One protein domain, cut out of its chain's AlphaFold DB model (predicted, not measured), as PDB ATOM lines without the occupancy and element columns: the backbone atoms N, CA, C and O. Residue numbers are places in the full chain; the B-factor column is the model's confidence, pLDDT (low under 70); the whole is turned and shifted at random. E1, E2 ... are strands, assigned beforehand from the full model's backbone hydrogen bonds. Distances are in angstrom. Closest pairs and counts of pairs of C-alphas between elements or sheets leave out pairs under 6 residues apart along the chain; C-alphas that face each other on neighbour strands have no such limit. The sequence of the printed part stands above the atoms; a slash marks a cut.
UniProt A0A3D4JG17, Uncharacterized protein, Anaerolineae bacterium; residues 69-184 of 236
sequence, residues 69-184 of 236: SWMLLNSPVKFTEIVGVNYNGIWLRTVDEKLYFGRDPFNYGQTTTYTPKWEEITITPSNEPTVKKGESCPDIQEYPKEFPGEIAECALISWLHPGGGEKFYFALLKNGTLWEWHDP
ATOM      1  N   SER A  69      13.608 125.620  69.488       70.56
ATOM      2  CA  SER A  69      13.882 124.197  69.695       70.56
ATOM      3  C   SER A  69      15.376 123.938  69.817       70.56
ATOM      4  O   SER A  69      16.201 124.689  69.300       70.56
ATOM      5  N   TRP A  70      15.718 122.834  70.470       80.75
ATOM      6  CA  TRP A  70      17.081 122.329  70.470       80.75
ATOM      7  C   TRP A  70      17.469 121.829  69.079       80.75
ATOM      8  O   TRP A  70      16.694 121.140  68.413       80.75
ATOM      9  N   MET A  71      18.683 122.161  68.662       85.31
ATOM     10  CA  MET A  71      19.258 121.765  67.388       85.31
ATOM     11  C   MET A  71      20.552 120.996  67.622       85.31
ATOM     12  O   MET A  71      21.426 121.439  68.368       85.31
ATOM     13  N   LEU A  72      20.692 119.841  66.975       88.75
ATOM     14  CA  LEU A  72      21.942 119.091  66.997       88.75
ATOM     15  C   LEU A  72      22.951 119.760  66.058       88.75
ATOM     16  O   LEU A  72      22.709 119.866  64.852       88.75
ATOM     17  N   LEU A  73      24.111 120.131  66.596       90.25
ATOM     18  CA  LEU A  73      25.255 120.586  65.815       90.25
ATOM     19  C   LEU A  73      26.067 119.374  65.367       90.25
ATOM     20  O   LEU A  73      26.933 118.851  66.075       90.25
ATOM     21  N   ASN A  74      25.743 118.899  64.168       90.56
ATOM     22  CA  ASN A  74      26.401 117.766  63.550       90.56
ATOM     23  C   ASN A  74      27.885 118.074  63.342       90.56
ATOM     24  O   ASN A  74      28.262 119.130  62.827       90.56
ATOM     25  N   SER A  75      28.724 117.134  63.748       90.38
ATOM     26  CA  SER A  75      30.170 117.293  63.786       90.38
ATOM     27  C   SER A  75      30.863 116.033  63.279       90.38
ATOM     28  O   SER A  75      30.340 114.928  63.436       90.38
ATOM     29  N   PRO A  76      32.041 116.176  62.645       88.81
ATOM     30  CA  PRO A  76      32.803 115.034  62.144       88.81
ATOM     31  C   PRO A  76      33.455 114.222  63.273       88.81
ATOM     32  O   PRO A  76      33.894 113.095  63.049       88.81
ATOM     33  N   VAL A  77      33.538 114.793  64.476       93.81
ATOM     34  CA  VAL A  77      34.222 114.242  65.647       93.81
ATOM     35  C   VAL A  77      33.380 114.467  66.900       93.81
ATOM     36  O   VAL A  77      32.465 115.282  66.905       93.81
ATOM     37  N   LYS A  78      33.700 113.742  67.972       94.00
ATOM     38  CA  LYS A  78      33.085 113.939  69.288       94.00
ATOM     39  C   LYS A  78      33.957 114.835  70.153       94.00
ATOM     40  O   LYS A  78      35.174 114.658  70.183       94.00
ATOM     41  N   PHE A  79      33.320 115.728  70.896       95.75
ATOM     42  CA  PHE A  79      34.006 116.693  71.750       95.75
ATOM     43  C   PHE A  79      33.900 116.324  73.229       95.75
ATOM     44  O   PHE A  79      32.976 115.628  73.646       95.75
ATOM     45  N   THR A  80      34.862 116.783  74.018       94.88
ATOM     46  CA  THR A  80      34.949 116.567  75.469       94.88
ATOM     47  C   THR A  80      34.855 117.860  76.261       94.88
ATOM     48  O   THR A  80      34.420 117.814  77.408       94.88
ATOM     49  N   GLU A  81      35.217 118.995  75.660       93.75
ATOM     50  CA  GLU A  81      35.246 120.296  76.329       93.75
ATOM     51  C   GLU A  81      34.835 121.426  75.373       93.75
ATOM     52  O   GLU A  81      35.246 121.450  74.210       93.75
ATOM     53  N   ILE A  82      34.046 122.373  75.882       92.88
ATOM     54  CA  ILE A  82      33.839 123.704  75.312       92.88
ATOM     55  C   ILE A  82      34.958 124.593  75.848       92.88
ATOM     56  O   ILE A  82      34.988 124.944  77.025       92.88
ATOM     57  N   VAL A  83      35.880 124.973  74.970       91.69
ATOM     58  CA  VAL A  83      36.985 125.871  75.326       91.69
ATOM     59  C   VAL A  83      36.474 127.306  75.439       91.69
ATOM     60  O   VAL A  83      36.822 128.005  76.388       91.69
ATOM     61  N   GLY A  84      35.565 127.688  74.541       89.25
ATOM     62  CA  GLY A  84      34.768 128.897  74.674       89.25
ATOM     63  C   GLY A  84      33.916 129.201  73.449       89.25
ATOM     64  O   GLY A  84      33.802 128.395  72.524       89.25
ATOM     65  N   VAL A  85      33.207 130.326  73.512       87.00
ATOM     66  CA  VAL A  85      32.158 130.707  72.561       87.00
ATOM     67  C   VAL A  85      32.207 132.207  72.328       87.00
ATOM     68  O   VAL A  85      32.260 132.978  73.274       87.00
ATOM     69  N   ASN A  86      32.083 132.664  71.090       83.94
ATOM     70  CA  ASN A  86      31.796 134.067  70.807       83.94
ATOM     71  C   ASN A  86      30.837 134.198  69.619       83.94
ATOM     72  O   ASN A  86      30.325 133.212  69.100       83.94
ATOM     73  N   TYR A  87      30.590 135.430  69.180       75.81
ATOM     74  CA  TYR A  87      29.669 135.709  68.078       75.81
ATOM     75  C   TYR A  87      30.127 135.147  66.717       75.81
ATOM     76  O   TYR A  87      29.333 135.105  65.786       75.81
ATOM     77  N   ASN A  88      31.391 134.734  66.572       80.38
ATOM     78  CA  ASN A  88      31.896 134.110  65.347       80.38
ATOM     79  C   ASN A  88      31.757 132.581  65.369       80.38
ATOM     80  O   ASN A  88      31.783 131.956  64.307       80.38
ATOM     81  N   GLY A  89      31.660 131.971  66.554       87.31
ATOM     82  CA  GLY A  89      31.540 130.525  66.668       87.31
ATOM     83  C   GLY A  89      31.898 129.943  68.029       87.31
ATOM     84  O   GLY A  89      31.918 130.638  69.046       87.31
ATOM     85  N   ILE A  90      32.172 128.640  68.026       89.94
ATOM     86  CA  ILE A  90      32.451 127.840  69.222       89.94
ATOM     87  C   ILE A  90      33.762 127.067  69.074       89.94
ATOM     88  O   ILE A  90      34.018 126.447  68.040       89.94
ATOM     89  N   TRP A  91      34.578 127.091  70.124       92.62
ATOM     90  CA  TRP A  91      35.821 126.340  70.243       92.62
ATOM     91  C   TRP A  91      35.590 125.099  71.090       92.62
ATOM     92  O   TRP A  91      35.122 125.188  72.227       92.62
ATOM     93  N   LEU A  92      35.945 123.939  70.550       94.00
ATOM     94  CA  LEU A  92      35.752 122.648  71.200       94.00
ATOM     95  C   LEU A  92      37.039 121.845  71.166       94.00
ATOM     96  O   LEU A  92      37.774 121.876  70.178       94.00
ATOM     97  N   ARG A  93      37.272 121.076  72.226       94.62
ATOM     98  CA  ARG A  93      38.372 120.119  72.294       94.62
ATOM     99  C   ARG A  93      37.855 118.691  72.199       94.62
ATOM    100  O   ARG A  93      36.782 118.372  72.713       94.62
ATOM    101  N   THR A  94      38.602 117.841  71.510       95.25
ATOM    102  CA  THR A  94      38.361 116.398  71.395       95.25
ATOM    103  C   THR A  94      39.171 115.610  72.434       95.25
ATOM    104  O   THR A  94      40.042 116.150  73.111       95.25
ATOM    105  N   VAL A  95      38.916 114.300  72.545       92.62
ATOM    106  CA  VAL A  95      39.656 113.389  73.451       92.62
ATOM    107  C   VAL A  95      41.162 113.358  73.154       92.62
ATOM    108  O   VAL A  95      41.963 113.156  74.058       92.62
ATOM    109  N   ASP A  96      41.556 113.536  71.891       93.75
ATOM    110  CA  ASP A  96      42.955 113.586  71.448       93.75
ATOM    111  C   ASP A  96      43.567 114.996  71.531       93.75
ATOM    112  O   ASP A  96      44.558 115.276  70.860       93.75
ATOM    113  N   GLU A  97      42.982 115.877  72.349       92.62
ATOM    114  CA  GLU A  97      43.426 117.253  72.613       92.62
ATOM    115  C   GLU A  97      43.456 118.174  71.379       92.62
ATOM    116  O   GLU A  97      43.988 119.287  71.437       92.62
ATOM    117  N   LYS A  98      42.849 117.765  70.258       94.88
ATOM    118  CA  LYS A  98      42.719 118.625  69.078       94.88
ATOM    119  C   LYS A  98      41.648 119.677  69.300       94.88
ATOM    120  O   LYS A  98      40.586 119.407  69.862       94.88
ATOM    121  N   LEU A  99      41.930 120.879  68.817       94.12
ATOM    122  CA  LEU A  99      41.040 122.023  68.924       94.12
ATOM    123  C   LEU A  99      40.328 122.249  67.590       94.12
ATOM    124  O   LEU A  99      40.955 122.345  66.538       94.12
ATOM    125  N   TYR A 100      39.007 122.363  67.656       94.50
ATOM    126  CA  TYR A 100      38.146 122.646  66.517       94.50
ATOM    127  C   TYR A 100      37.388 123.945  66.741       94.50
ATOM    128  O   TYR A 100      36.923 124.226  67.846       94.50
ATOM    129  N   PHE A 101      37.221 124.705  65.668       92.50
ATOM    130  CA  PHE A 101      36.361 125.871  65.605       92.50
ATOM    131  C   PHE A 101      35.158 125.574  64.716       92.50
ATOM    132  O   PHE A 101      35.313 125.253  63.538       92.50
ATOM    133  N   GLY A 102      33.960 125.664  65.286       90.06
ATOM    134  CA  GLY A 102      32.711 125.637  64.536       90.06
ATOM    135  C   GLY A 102      32.345 127.053  64.134       90.06
ATOM    136  O   GLY A 102      31.866 127.811  64.979       90.06
ATOM    137  N   ARG A 103      32.579 127.410  62.869       82.19
ATOM    138  CA  ARG A 103      32.198 128.710  62.304       82.19
ATOM    139  C   ARG A 103      30.718 128.718  61.941       82.19
ATOM    140  O   ARG A 103      30.204 127.724  61.422       82.19
ATOM    141  N   ASP A 104      30.088 129.870  62.165       71.00
ATOM    142  CA  ASP A 104      28.673 130.119  61.890       71.00
ATOM    143  C   ASP A 104      27.764 129.048  62.521       71.00
ATOM    144  O   ASP A 104      26.897 128.526  61.827       71.00
ATOM    145  N   PRO A 105      27.948 128.657  63.802       59.12
ATOM    146  CA  PRO A 105      27.137 127.592  64.388       59.12
ATOM    147  C   PRO A 105      25.651 127.972  64.424       59.12
ATOM    148  O   PRO A 105      24.799 127.097  64.352       59.12
ATOM    149  N   PHE A 106      25.374 129.275  64.439       67.94
ATOM    150  CA  PHE A 106      24.058 129.876  64.545       67.94
ATOM    151  C   PHE A 106      23.237 129.654  63.268       67.94
ATOM    152  O   PHE A 106      23.401 130.348  62.259       67.94
ATOM    153  N   ASN A 107      22.325 128.684  63.309       63.66
ATOM    154  CA  ASN A 107      21.360 128.459  62.239       63.66
ATOM    155  C   ASN A 107      20.000 129.074  62.588       63.66
ATOM    156  O   ASN A 107      19.307 128.634  63.501       63.66
ATOM    157  N   TYR A 108      19.582 130.052  61.788       60.44
ATOM    158  CA  TYR A 108      18.284 130.725  61.902       60.44
ATOM    159  C   TYR A 108      17.131 129.957  61.212       60.44
ATOM    160  O   TYR A 108      16.037 130.495  61.045       60.44
ATOM    161  N   GLY A 109      17.374 128.724  60.750       50.88
ATOM    162  CA  GLY A 109      16.426 127.883  60.011       50.88
ATOM    163  C   GLY A 109      15.616 126.900  60.869       50.88
ATOM    164  O   GLY A 109      15.968 126.584  61.997       50.88
ATOM    165  N   GLN A 110      14.535 126.352  60.295       53.41
ATOM    166  CA  GLN A 110      13.586 125.424  60.950       53.41
ATOM    167  C   GLN A 110      14.080 123.964  61.074       53.41
ATOM    168  O   GLN A 110      13.277 123.037  61.185       53.41
ATOM    169  N   THR A 111      15.380 123.709  60.962       62.41
ATOM    170  CA  THR A 111      15.915 122.340  60.908       62.41
ATOM    171  C   THR A 111      16.348 121.866  62.288       62.41
ATOM    172  O   THR A 111      17.026 122.594  62.993       62.41
ATOM    173  N   THR A 112      16.049 120.619  62.649       72.12
ATOM    174  CA  THR A 112      16.470 120.008  63.927       72.12
ATOM    175  C   THR A 112      17.963 119.666  63.991       72.12
ATOM    176  O   THR A 112      18.488 119.372  65.066       72.12
ATOM    177  N   THR A 113      18.663 119.735  62.858       74.75
ATOM    178  CA  THR A 113      20.094 119.444  62.747       74.75
ATOM    179  C   THR A 113      20.759 120.477  61.847       74.75
ATOM    180  O   THR A 113      20.246 120.783  60.771       74.75
ATOM    181  N   TYR A 114      21.931 120.960  62.244       82.81
ATOM    182  CA  TYR A 114      22.769 121.849  61.443       82.81
ATOM    183  C   TYR A 114      24.219 121.385  61.477       82.81
ATOM    184  O   TYR A 114      24.651 120.757  62.435       82.81
ATOM    185  N   THR A 115      24.969 121.648  60.409       86.38
ATOM    186  CA  THR A 115      26.392 121.297  60.333       86.38
ATOM    187  C   THR A 115      27.198 122.586  60.211       86.38
ATOM    188  O   THR A 115      27.295 123.119  59.102       86.38
ATOM    189  N   PRO A 116      27.767 123.092  61.321       86.25
ATOM    190  CA  PRO A 116      28.715 124.195  61.277       86.25
ATOM    191  C   PRO A 116      29.917 123.852  60.395       86.25
ATOM    192  O   PRO A 116      30.245 122.680  60.175       86.25
ATOM    193  N   LYS A 117      30.625 124.877  59.918       89.50
ATOM    194  CA  LYS A 117      31.912 124.660  59.250       89.50
ATOM    195  C   LYS A 117      32.973 124.414  60.312       89.50
ATOM    196  O   LYS A 117      33.419 125.348  60.971       89.50
ATOM    197  N   TRP A 118      33.341 123.150  60.475       92.25
ATOM    198  CA  TRP A 118      34.368 122.727  61.418       92.25
ATOM    199  C   TRP A 118      35.762 122.892  60.816       92.25
ATOM    200  O   TRP A 118      36.068 122.311  59.776       92.25
ATOM    201  N   GLU A 119      36.609 123.660  61.492       93.50
ATOM    202  CA  GLU A 119      38.007 123.900  61.131       93.50
ATOM    203  C   GLU A 119      38.899 123.452  62.299       93.50
ATOM    204  O   GLU A 119      38.694 123.885  63.432       93.50
ATOM    205  N   GLU A 120      39.882 122.583  62.049       94.19
ATOM    206  CA  GLU A 120      40.918 122.287  63.049       94.19
ATOM    207  C   GLU A 120      41.861 123.489  63.153       94.19
ATOM    208  O   GLU A 120      42.327 124.028  62.145       94.19
ATOM    209  N   ILE A 121      42.127 123.930  64.376       92.31
ATOM    210  CA  ILE A 121      42.862 125.162  64.667       92.31
ATOM    211  C   ILE A 121      43.827 124.946  65.832       92.31
ATOM    212  O   ILE A 121      43.718 123.990  66.588       92.31
ATOM    213  N   THR A 122      44.773 125.864  66.007       88.88
ATOM    214  CA  THR A 122      45.787 125.789  67.077       88.88
ATOM    215  C   THR A 122      45.679 126.916  68.102       88.88
ATOM    216  O   THR A 122      46.419 126.926  69.083       88.88
ATOM    217  N   ILE A 123      44.778 127.876  67.884       83.12
ATOM    218  CA  ILE A 123      44.704 129.120  68.653       83.12
ATOM    219  C   ILE A 123      43.344 129.217  69.338       83.12
ATOM    220  O   ILE A 123      42.307 129.178  68.678       83.12
ATOM    221  N   THR A 124      43.351 129.399  70.656       73.44
ATOM    222  CA  THR A 124      42.154 129.730  71.436       73.44
ATOM    223  C   THR A 124      41.933 131.245  71.465       73.44
ATOM    224  O   THR A 124      42.906 132.007  71.403       73.44
ATOM    225  N   PRO A 125      40.693 131.735  71.590       69.12
ATOM    226  CA  PRO A 125      40.442 133.170  71.663       69.12
ATOM    227  C   PRO A 125      40.930 133.753  72.984       69.12
ATOM    228  O   PRO A 125      40.974 133.086  74.013       69.12
ATOM    229  N   SER A 126      41.309 135.029  72.954       63.81
ATOM    230  CA  SER A 126      41.922 135.694  74.107       63.81
ATOM    231  C   SER A 126      40.910 136.261  75.111       63.81
ATOM    232  O   SER A 126      41.315 136.612  76.211       63.81
ATOM    233  N   ASN A 127      39.623 136.361  74.751       64.94
ATOM    234  CA  ASN A 127      38.551 136.923  75.582       64.94
ATOM    235  C   ASN A 127      37.238 136.178  75.310       64.94
ATOM    236  O   ASN A 127      36.606 136.418  74.279       64.94
ATOM    237  N   GLU A 128      36.821 135.299  76.220       65.19
ATOM    238  CA  GLU A 128      35.621 134.476  76.046       65.19
ATOM    239  C   GLU A 128      34.694 134.538  77.272       65.19
ATOM    240  O   GLU A 128      35.162 134.724  78.399       65.19
ATOM    241  N   PRO A 129      33.370 134.419  77.072       65.38
ATOM    242  CA  PRO A 129      32.402 134.270  78.147       65.38
ATOM    243  C   PRO A 129      32.689 133.020  78.984       65.38
ATOM    244  O   PRO A 129      33.249 132.031  78.516       65.38
ATOM    245  N   THR A 130      32.272 133.065  80.248       69.81
ATOM    246  CA  THR A 130      32.486 131.977  81.205       69.81
ATOM    247  C   THR A 130      31.727 130.712  80.791       69.81
ATOM    248  O   THR A 130      30.498 130.666  80.874       69.81
ATOM    249  N   VAL A 131      32.466 129.670  80.402       78.62
ATOM    250  CA  VAL A 131      31.941 128.307  80.230       78.62
ATOM    251  C   VAL A 131      31.612 127.725  81.604       78.62
ATOM    252  O   VAL A 131      32.407 127.816  82.543       78.62
ATOM    253  N   LYS A 132      30.427 127.128  81.739       81.38
ATOM    254  CA  LYS A 132      29.959 126.484  82.971       81.38
ATOM    255  C   LYS A 132      29.941 124.968  82.774       81.38
ATOM    256  O   LYS A 132      29.736 124.478  81.668       81.38
ATOM    257  N   LYS A 133      30.159 124.213  83.851       79.19
ATOM    258  CA  LYS A 133      30.281 122.747  83.794       79.19
ATOM    259  C   LYS A 133      29.197 122.068  84.633       79.19
ATOM    260  O   LYS A 133      28.888 122.537  85.730       79.19
ATOM    261  N   GLY A 134      28.652 120.961  84.125       76.56
ATOM    262  CA  GLY A 134      27.708 120.080  84.819       76.56
ATOM    263  C   GLY A 134      26.576 120.816  85.543       76.56
ATOM    264  O   GLY A 134      25.801 121.543  84.934       76.56
ATOM    265  N   GLU A 135      26.505 120.641  86.862       73.75
ATOM    266  CA  GLU A 135      25.460 121.209  87.732       73.75
ATOM    267  C   GLU A 135      25.479 122.742  87.822       73.75
ATOM    268  O   GLU A 135      24.495 123.346  88.233       73.75
ATOM    269  N   SER A 136      26.579 123.395  87.429       80.94
ATOM    270  CA  SER A 136      26.652 124.864  87.391       80.94
ATOM    271  C   SER A 136      25.955 125.461  86.169       80.94
ATOM    272  O   SER A 136      25.836 126.685  86.068       80.94
ATOM    273  N   CYS A 137      25.534 124.626  85.218       78.19
ATOM    274  CA  CYS A 137      24.758 125.062  84.071       78.19
ATOM    275  C   CYS A 137      23.416 125.661  84.521       78.19
ATOM    276  O   CYS A 137      22.770 125.081  85.392       78.19
ATOM    277  N   PRO A 138      23.006 126.826  83.976       70.81
ATOM    278  CA  PRO A 138      21.735 127.459  84.315       70.81
ATOM    279  C   PRO A 138      20.572 126.473  84.230       70.81
ATOM    280  O   PRO A 138      20.551 125.610  83.349       70.81
ATOM    281  N   ASP A 139      19.627 126.613  85.158       58.81
ATOM    282  CA  ASP A 139      18.549 125.649  85.312       58.81
ATOM    283  C   ASP A 139      17.704 125.574  84.035       58.81
ATOM    284  O   ASP A 139      17.247 126.576  83.481       58.81
ATOM    285  N   ILE A 140      17.503 124.347  83.561       54.94
ATOM    286  CA  ILE A 140      16.933 124.028  82.244       54.94
ATOM    287  C   ILE A 140      15.430 124.371  82.194       54.94
ATOM    288  O   ILE A 140      14.803 124.296  81.146       54.94
ATOM    289  N   GLN A 141      14.824 124.782  83.313       50.47
ATOM    290  CA  GLN A 141      13.420 125.204  83.369       50.47
ATOM    291  C   GLN A 141      13.114 126.436  82.503       50.47
ATOM    292  O   GLN A 141      11.974 126.576  82.063       50.47
ATOM    293  N   GLU A 142      14.103 127.290  82.213       56.88
ATOM    294  CA  GLU A 142      13.936 128.405  81.266       56.88
ATOM    295  C   GLU A 142      13.894 127.942  79.793       56.88
ATOM    296  O   GLU A 142      13.359 128.659  78.947       56.88
ATOM    297  N   TYR A 143      14.389 126.734  79.481       65.19
ATOM    298  CA  TYR A 143      14.573 126.231  78.115       65.19
ATOM    299  C   TYR A 143      14.006 124.804  77.971       65.19
ATOM    300  O   TYR A 143      14.652 123.841  78.396       65.19
ATOM    301  N   PRO A 144      12.809 124.607  77.379       56.84
ATOM    302  CA  PRO A 144      12.164 123.293  77.340       56.84
ATOM    303  C   PRO A 144      13.073 122.233  76.697       56.84
ATOM    304  O   PRO A 144      13.722 122.480  75.684       56.84
ATOM    305  N   LYS A 145      13.162 121.054  77.320       60.06
ATOM    306  CA  LYS A 145      14.136 120.003  76.987       60.06
ATOM    307  C   LYS A 145      13.690 119.171  75.783       60.06
ATOM    308  O   LYS A 145      12.698 118.463  75.895       60.06
ATOM    309  N   GLU A 146      14.486 119.153  74.712       69.25
ATOM    310  CA  GLU A 146      14.396 118.149  73.635       69.25
ATOM    311  C   GLU A 146      15.793 117.773  73.084       69.25
ATOM    312  O   GLU A 146      16.115 118.020  71.928       69.25
ATOM    313  N   PHE A 147      16.650 117.155  73.912       73.75
ATOM    314  CA  PHE A 147      17.894 116.494  73.472       73.75
ATOM    315  C   PHE A 147      18.168 115.213  74.293       73.75
ATOM    316  O   PHE A 147      17.755 115.127  75.455       73.75
ATOM    317  N   PRO A 148      18.855 114.193  73.736       76.81
ATOM    318  CA  PRO A 148      19.044 112.904  74.395       76.81
ATOM    319  C   PRO A 148      20.300 112.887  75.282       76.81
ATOM    320  O   PRO A 148      21.391 112.549  74.820       76.81
ATOM    321  N   GLY A 149      20.153 113.186  76.577       82.06
ATOM    322  CA  GLY A 149      21.162 112.833  77.583       82.06
ATOM    323  C   GLY A 149      21.464 113.885  78.648       82.06
ATOM    324  O   GLY A 149      20.697 114.819  78.885       82.06
ATOM    325  N   GLU A 150      22.600 113.685  79.318       88.06
ATOM    326  CA  GLU A 150      23.113 114.542  80.389       88.06
ATOM    327  C   GLU A 150      24.143 115.543  79.859       88.06
ATOM    328  O   GLU A 150      25.022 115.185  79.067       88.06
ATOM    329  N   ILE A 151      24.057 116.780  80.346       88.31
ATOM    330  CA  ILE A 151      24.992 117.857  80.018       88.31
ATOM    331  C   ILE A 151      26.319 117.613  80.750       88.31
ATOM    332  O   ILE A 151      26.340 117.397  81.962       88.31
ATOM    333  N   ALA A 152      27.421 117.648  80.006       90.12
ATOM    334  CA  ALA A 152      28.778 117.705  80.539       90.12
ATOM    335  C   ALA A 152      29.210 119.162  80.752       90.12
ATOM    336  O   ALA A 152      29.636 119.527  81.847       90.12
ATOM    337  N   GLU A 153      29.034 120.008  79.734       92.19
ATOM    338  CA  GLU A 153      29.390 121.428  79.768       92.19
ATOM    339  C   GLU A 153      28.361 122.274  79.023       92.19
ATOM    340  O   GLU A 153      27.649 121.788  78.141       92.19
ATOM    341  N   CYS A 154      28.283 123.552  79.376       89.44
ATOM    342  CA  CYS A 154      27.425 124.501  78.697       89.44
ATOM    343  C   CYS A 154      28.056 125.887  78.603       89.44
ATOM    344  O   CYS A 154      28.868 126.305  79.434       89.44
ATOM    345  N   ALA A 155      27.612 126.637  77.606       89.38
ATOM    346  CA  ALA A 155      27.978 128.030  77.433       89.38
ATOM    347  C   ALA A 155      26.743 128.832  77.030       89.38
ATOM    348  O   ALA A 155      25.962 128.400  76.186       89.38
ATOM    349  N   LEU A 156      26.577 130.001  77.645       84.31
ATOM    350  CA  LEU A 156      25.533 130.954  77.293       84.31
ATOM    351  C   LEU A 156      26.206 132.196  76.723       84.31
ATOM    352  O   LEU A 156      27.048 132.807  77.384       84.31
ATOM    353  N   ILE A 157      25.791 132.585  75.526       81.62
ATOM    354  CA  ILE A 157      26.157 133.862  74.930       81.62
ATOM    355  C   ILE A 157      24.892 134.672  74.690       81.62
ATOM    356  O   ILE A 157      23.881 134.165  74.215       81.62
ATOM    357  N   SER A 158      24.953 135.945  75.059       75.94
ATOM    358  CA  SER A 158      23.927 136.931  74.751       75.94
ATOM    359  C   SER A 158      24.560 138.033  73.925       75.94
ATOM    360  O   SER A 158      25.611 138.552  74.316       75.94
ATOM    361  N   TRP A 159      23.923 138.423  72.832       70.75
ATOM    362  CA  TRP A 159      24.399 139.503  71.986       70.75
ATOM    363  C   TRP A 159      23.291 140.514  71.721       70.75
ATOM    364  O   TRP A 159      22.134 140.151  71.561       70.75
ATOM    365  N   LEU A 160      23.657 141.795  71.699       64.75
ATOM    366  CA  LEU A 160      22.766 142.908  71.387       64.75
ATOM    367  C   LEU A 160      23.215 143.522  70.059       64.75
ATOM    368  O   LEU A 160      24.375 143.914  69.916       64.75
ATOM    369  N   HIS A 161      22.294 143.646  69.110       57.56
ATOM    370  CA  HIS A 161      22.499 144.285  67.814       57.56
ATOM    371  C   HIS A 161      21.375 145.302  67.518       57.56
ATOM    372  O   HIS A 161      20.327 145.297  68.158       57.56
ATOM    373  N   PRO A 162      21.529 146.209  66.533       46.47
ATOM    374  CA  PRO A 162      20.546 147.275  66.264       46.47
ATOM    375  C   PRO A 162      19.132 146.819  65.847       46.47
ATOM    376  O   PRO A 162      18.273 147.662  65.597       46.47
ATOM    377  N   GLY A 163      18.897 145.509  65.731       50.78
ATOM    378  CA  GLY A 163      17.603 144.895  65.417       50.78
ATOM    379  C   GLY A 163      17.031 144.040  66.550       50.78
ATOM    380  O   GLY A 163      15.967 143.460  66.368       50.78
ATOM    381  N   GLY A 164      17.721 143.959  67.689       61.41
ATOM    382  CA  GLY A 164      17.297 143.205  68.856       61.41
ATOM    383  C   GLY A 164      18.458 142.569  69.597       61.41
ATOM    384  O   GLY A 164      19.596 143.023  69.512       61.41
ATOM    385  N   GLY A 165      18.173 141.523  70.352       63.50
ATOM    386  CA  GLY A 165      19.233 140.724  70.924       63.50
ATOM    387  C   GLY A 165      18.873 139.258  70.896       63.50
ATOM    388  O   GLY A 165      17.701 138.879  70.848       63.50
ATOM    389  N   GLU A 166      19.918 138.456  70.912       71.38
ATOM    390  CA  GLU A 166      19.857 137.020  70.735       71.38
ATOM    391  C   GLU A 166      20.553 136.372  71.925       71.38
ATOM    392  O   GLU A 166      21.585 136.853  72.410       71.38
ATOM    393  N   LYS A 167      19.978 135.277  72.417       77.38
ATOM    394  CA  LYS A 167      20.654 134.384  73.357       77.38
ATOM    395  C   LYS A 167      20.838 133.026  72.707       77.38
ATOM    396  O   LYS A 167      19.875 132.429  72.241       77.38
ATOM    397  N   PHE A 168      22.061 132.519  72.765       81.31
ATOM    398  CA  PHE A 168      22.390 131.163  72.358       81.31
ATOM    399  C   PHE A 168      22.899 130.387  73.559       81.31
ATOM    400  O   PHE A 168      23.778 130.847  74.296       81.31
ATOM    401  N   TYR A 169      22.340 129.202  73.741       85.88
ATOM    402  CA  TYR A 169      22.744 128.254  74.758       85.88
ATOM    403  C   TYR A 169      23.328 127.021  74.078       85.88
ATOM    404  O   TYR A 169      22.642 126.325  73.332       85.88
ATOM    405  N   PHE A 170      24.585 126.720  74.377       89.12
ATOM    406  CA  PHE A 170      25.266 125.520  73.913       89.12
ATOM    407  C   PHE A 170      25.304 124.484  75.031       89.12
ATOM    408  O   PHE A 170      25.685 124.801  76.158       89.12
ATOM    409  N   ALA A 171      24.941 123.245  74.713       90.69
ATOM    410  CA  ALA A 171      25.006 122.098  75.608       90.69
ATOM    411  C   ALA A 171      25.885 121.008  74.988       90.69
ATOM    412  O   ALA A 171      25.501 120.366  74.008       90.69
ATOM    413  N   LEU A 172      27.056 120.772  75.575       93.19
ATOM    414  CA  LEU A 172      27.879 119.609  75.269       93.19
ATOM    415  C   LEU A 172      27.436 118.454  76.165       93.19
ATOM    416  O   LEU A 172      27.505 118.544  77.391       93.19
ATOM    417  N   LEU A 173      26.973 117.362  75.565       92.75
ATOM    418  CA  LEU A 173      26.513 116.185  76.300       92.75
ATOM    419  C   LEU A 173      27.670 115.235  76.618       92.75
ATOM    420  O   LEU A 173      28.653 115.158  75.882       92.75
ATOM    421  N   LYS A 174      27.509 114.403  77.654       91.69
ATOM    422  CA  LYS A 174      28.502 113.372  78.035       91.69
ATOM    423  C   LYS A 174      28.833 112.367  76.920       91.69
ATOM    424  O   LYS A 174      29.874 111.722  76.964       91.69
ATOM    425  N   ASN A 175      27.958 112.212  75.923       92.94
ATOM    426  CA  ASN A 175      28.185 111.338  74.763       92.94
ATOM    427  C   ASN A 175      29.048 111.986  73.653       92.94
ATOM    428  O   ASN A 175      29.305 111.330  72.634       92.94
ATOM    429  N   GLY A 176      29.457 113.245  73.855       93.06
ATOM    430  CA  GLY A 176      30.292 114.058  72.976       93.06
ATOM    431  C   GLY A 176      29.554 114.800  71.862       93.06
ATOM    432  O   GLY A 176      30.204 115.313  70.954       93.06
ATOM    433  N   THR A 177      28.217 114.829  71.898       93.81
ATOM    434  CA  THR A 177      27.395 115.601  70.951       93.81
ATOM    435  C   THR A 177      27.136 117.010  71.468       93.81
ATOM    436  O   THR A 177      26.956 117.210  72.670       93.81
ATOM    437  N   LEU A 178      27.102 117.973  70.549       92.25
ATOM    438  CA  LEU A 178      26.857 119.377  70.848       92.25
ATOM    439  C   LEU A 178      25.464 119.778  70.370       92.25
ATOM    440  O   LEU A 178      25.094 119.516  69.227       92.25
ATOM    441  N   TRP A 179      24.723 120.436  71.247       90.00
ATOM    442  CA  TRP A 179      23.397 120.959  70.966       90.00
ATOM    443  C   TRP A 179      23.362 122.461  71.181       90.00
ATOM    444  O   TRP A 179      24.052 122.989  72.053       90.00
ATOM    445  N   GLU A 180      22.537 123.131  70.397       87.25
ATOM    446  CA  GLU A 180      22.301 124.564  70.472       87.25
ATOM    447  C   GLU A 180      20.818 124.824  70.706       87.25
ATOM    448  O   GLU A 180      19.953 124.161  70.135       87.25
ATOM    449  N   TRP A 181      20.525 125.806  71.544       82.94
ATOM    450  CA  TRP A 181      19.201 126.377  71.690       82.94
ATOM    451  C   TRP A 181      19.292 127.886  71.494       82.94
ATOM    452  O   TRP A 181      20.189 128.538  72.033       82.94
ATOM    453  N   HIS A 182      18.365 128.434  70.715       78.62
ATOM    454  CA  HIS A 182      18.358 129.835  70.315       78.62
ATOM    455  C   HIS A 182      17.082 130.526  70.808       78.62
ATOM    456  O   HIS A 182      15.970 130.106  70.473       78.62
ATOM    457  N   ASP A 183      17.259 131.614  71.564       72.12
ATOM    458  CA  ASP A 183      16.218 132.596  71.853       72.12
ATOM    459  C   ASP A 183      16.421 133.863  71.013       72.12
ATOM    460  O   ASP A 183      17.286 134.690  71.332       72.12
ATOM    461  N   PRO A 184      15.591 134.082  69.988       60.22
ATOM    462  CA  PRO A 184      15.610 135.324  69.230       60.22
ATOM    463  C   PRO A 184      14.924 136.486  69.971       60.22
ATOM    464  O   PRO A 184      14.825 137.586  69.432       60.22
TER     465      PRO A 184
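This is residues 69 to 184 of the 236 residues of an uncharacterized protein of Anaerolineae bacterium (UniProt A0A3D4JG17). Two strongly twisted four-stranded sheets make a sandwich, only partly face to face: E2 is nearest to E6 and E7, while residues 113 to 114, shortly before E5, pair with E1 and join the two sheets on another side. A long loop, residues 122 to 150, passes from E5 to E6, and its residues 132 to 133 pair with the E6 edge. The printed part has 116 residues, with no named helix and eight named strands, E1 to E8 in order along the chain; the sheets run E1 E8 E7 E6 and E2 E3 E4 E5, both antiparallel. The class is all strand, though under half of the residues, 55 of 116, are in named elements. The whole is compact, with a radius of gyration of the C-alphas of 13.2 A, and rounded, spanning 37 by 32 by 27 A.

E1, residues 70 to 73, begins at C-alpha 70 at (17.081, 122.329, 70.470). E2, residues 79 to 86, is 17.5 A long and bends by 58 degrees at residue 83. E3 is residues 89 to 94, E4 residues 99 to 103 and E5 residues 117 to 121. E6, residues 151 to 161, is 29.2 A long and begins at C-alpha 151 at (24.992, 117.857, 80.018). E7, residues 164 to 173, is 29.5 A long. E8, residues 178 to 183, ends at C-alpha 183 at (16.218, 132.596, 71.853).

E1 is an edge strand, antiparallel to E8, with N 71 and O 180 2.8 A apart, within hydrogen-bond range. E2, E3, E4 and E5 form a meander, each strand the antiparallel neighbour of the one before. In it N 83 and O 91 of the hairpin E2 and E3 are 2.9 A apart, N 100 and O 92 of the hairpin E3 and E4 2.8 A, and N 101 and O 119 of the hairpin E4 and E5 2.8 A. E6, E7 and E8 form a second meander, with N 159 and O 166 2.8 A apart between E6 and E7, and N 181 and O 169 2.8 A between E8 and E7. Between the sheets, the closest C-alphas of E2 and E6 are those of Ile 82 and Glu 153, 6.7 A apart. E3 is apart from E6, E7 and E8.

The C-alphas of Asp 96 and Pro 162, 40.8 A apart, are the two farthest apart. The printed part has no cut. The links E4 to E5, of 13 residues, and E5 to E6, of 29, are long. Mean pLDDT of the printed part is 79.9; residues 105 to 111, 125 to 130, 139 to 146, 160 to 165 and 184 are under 70.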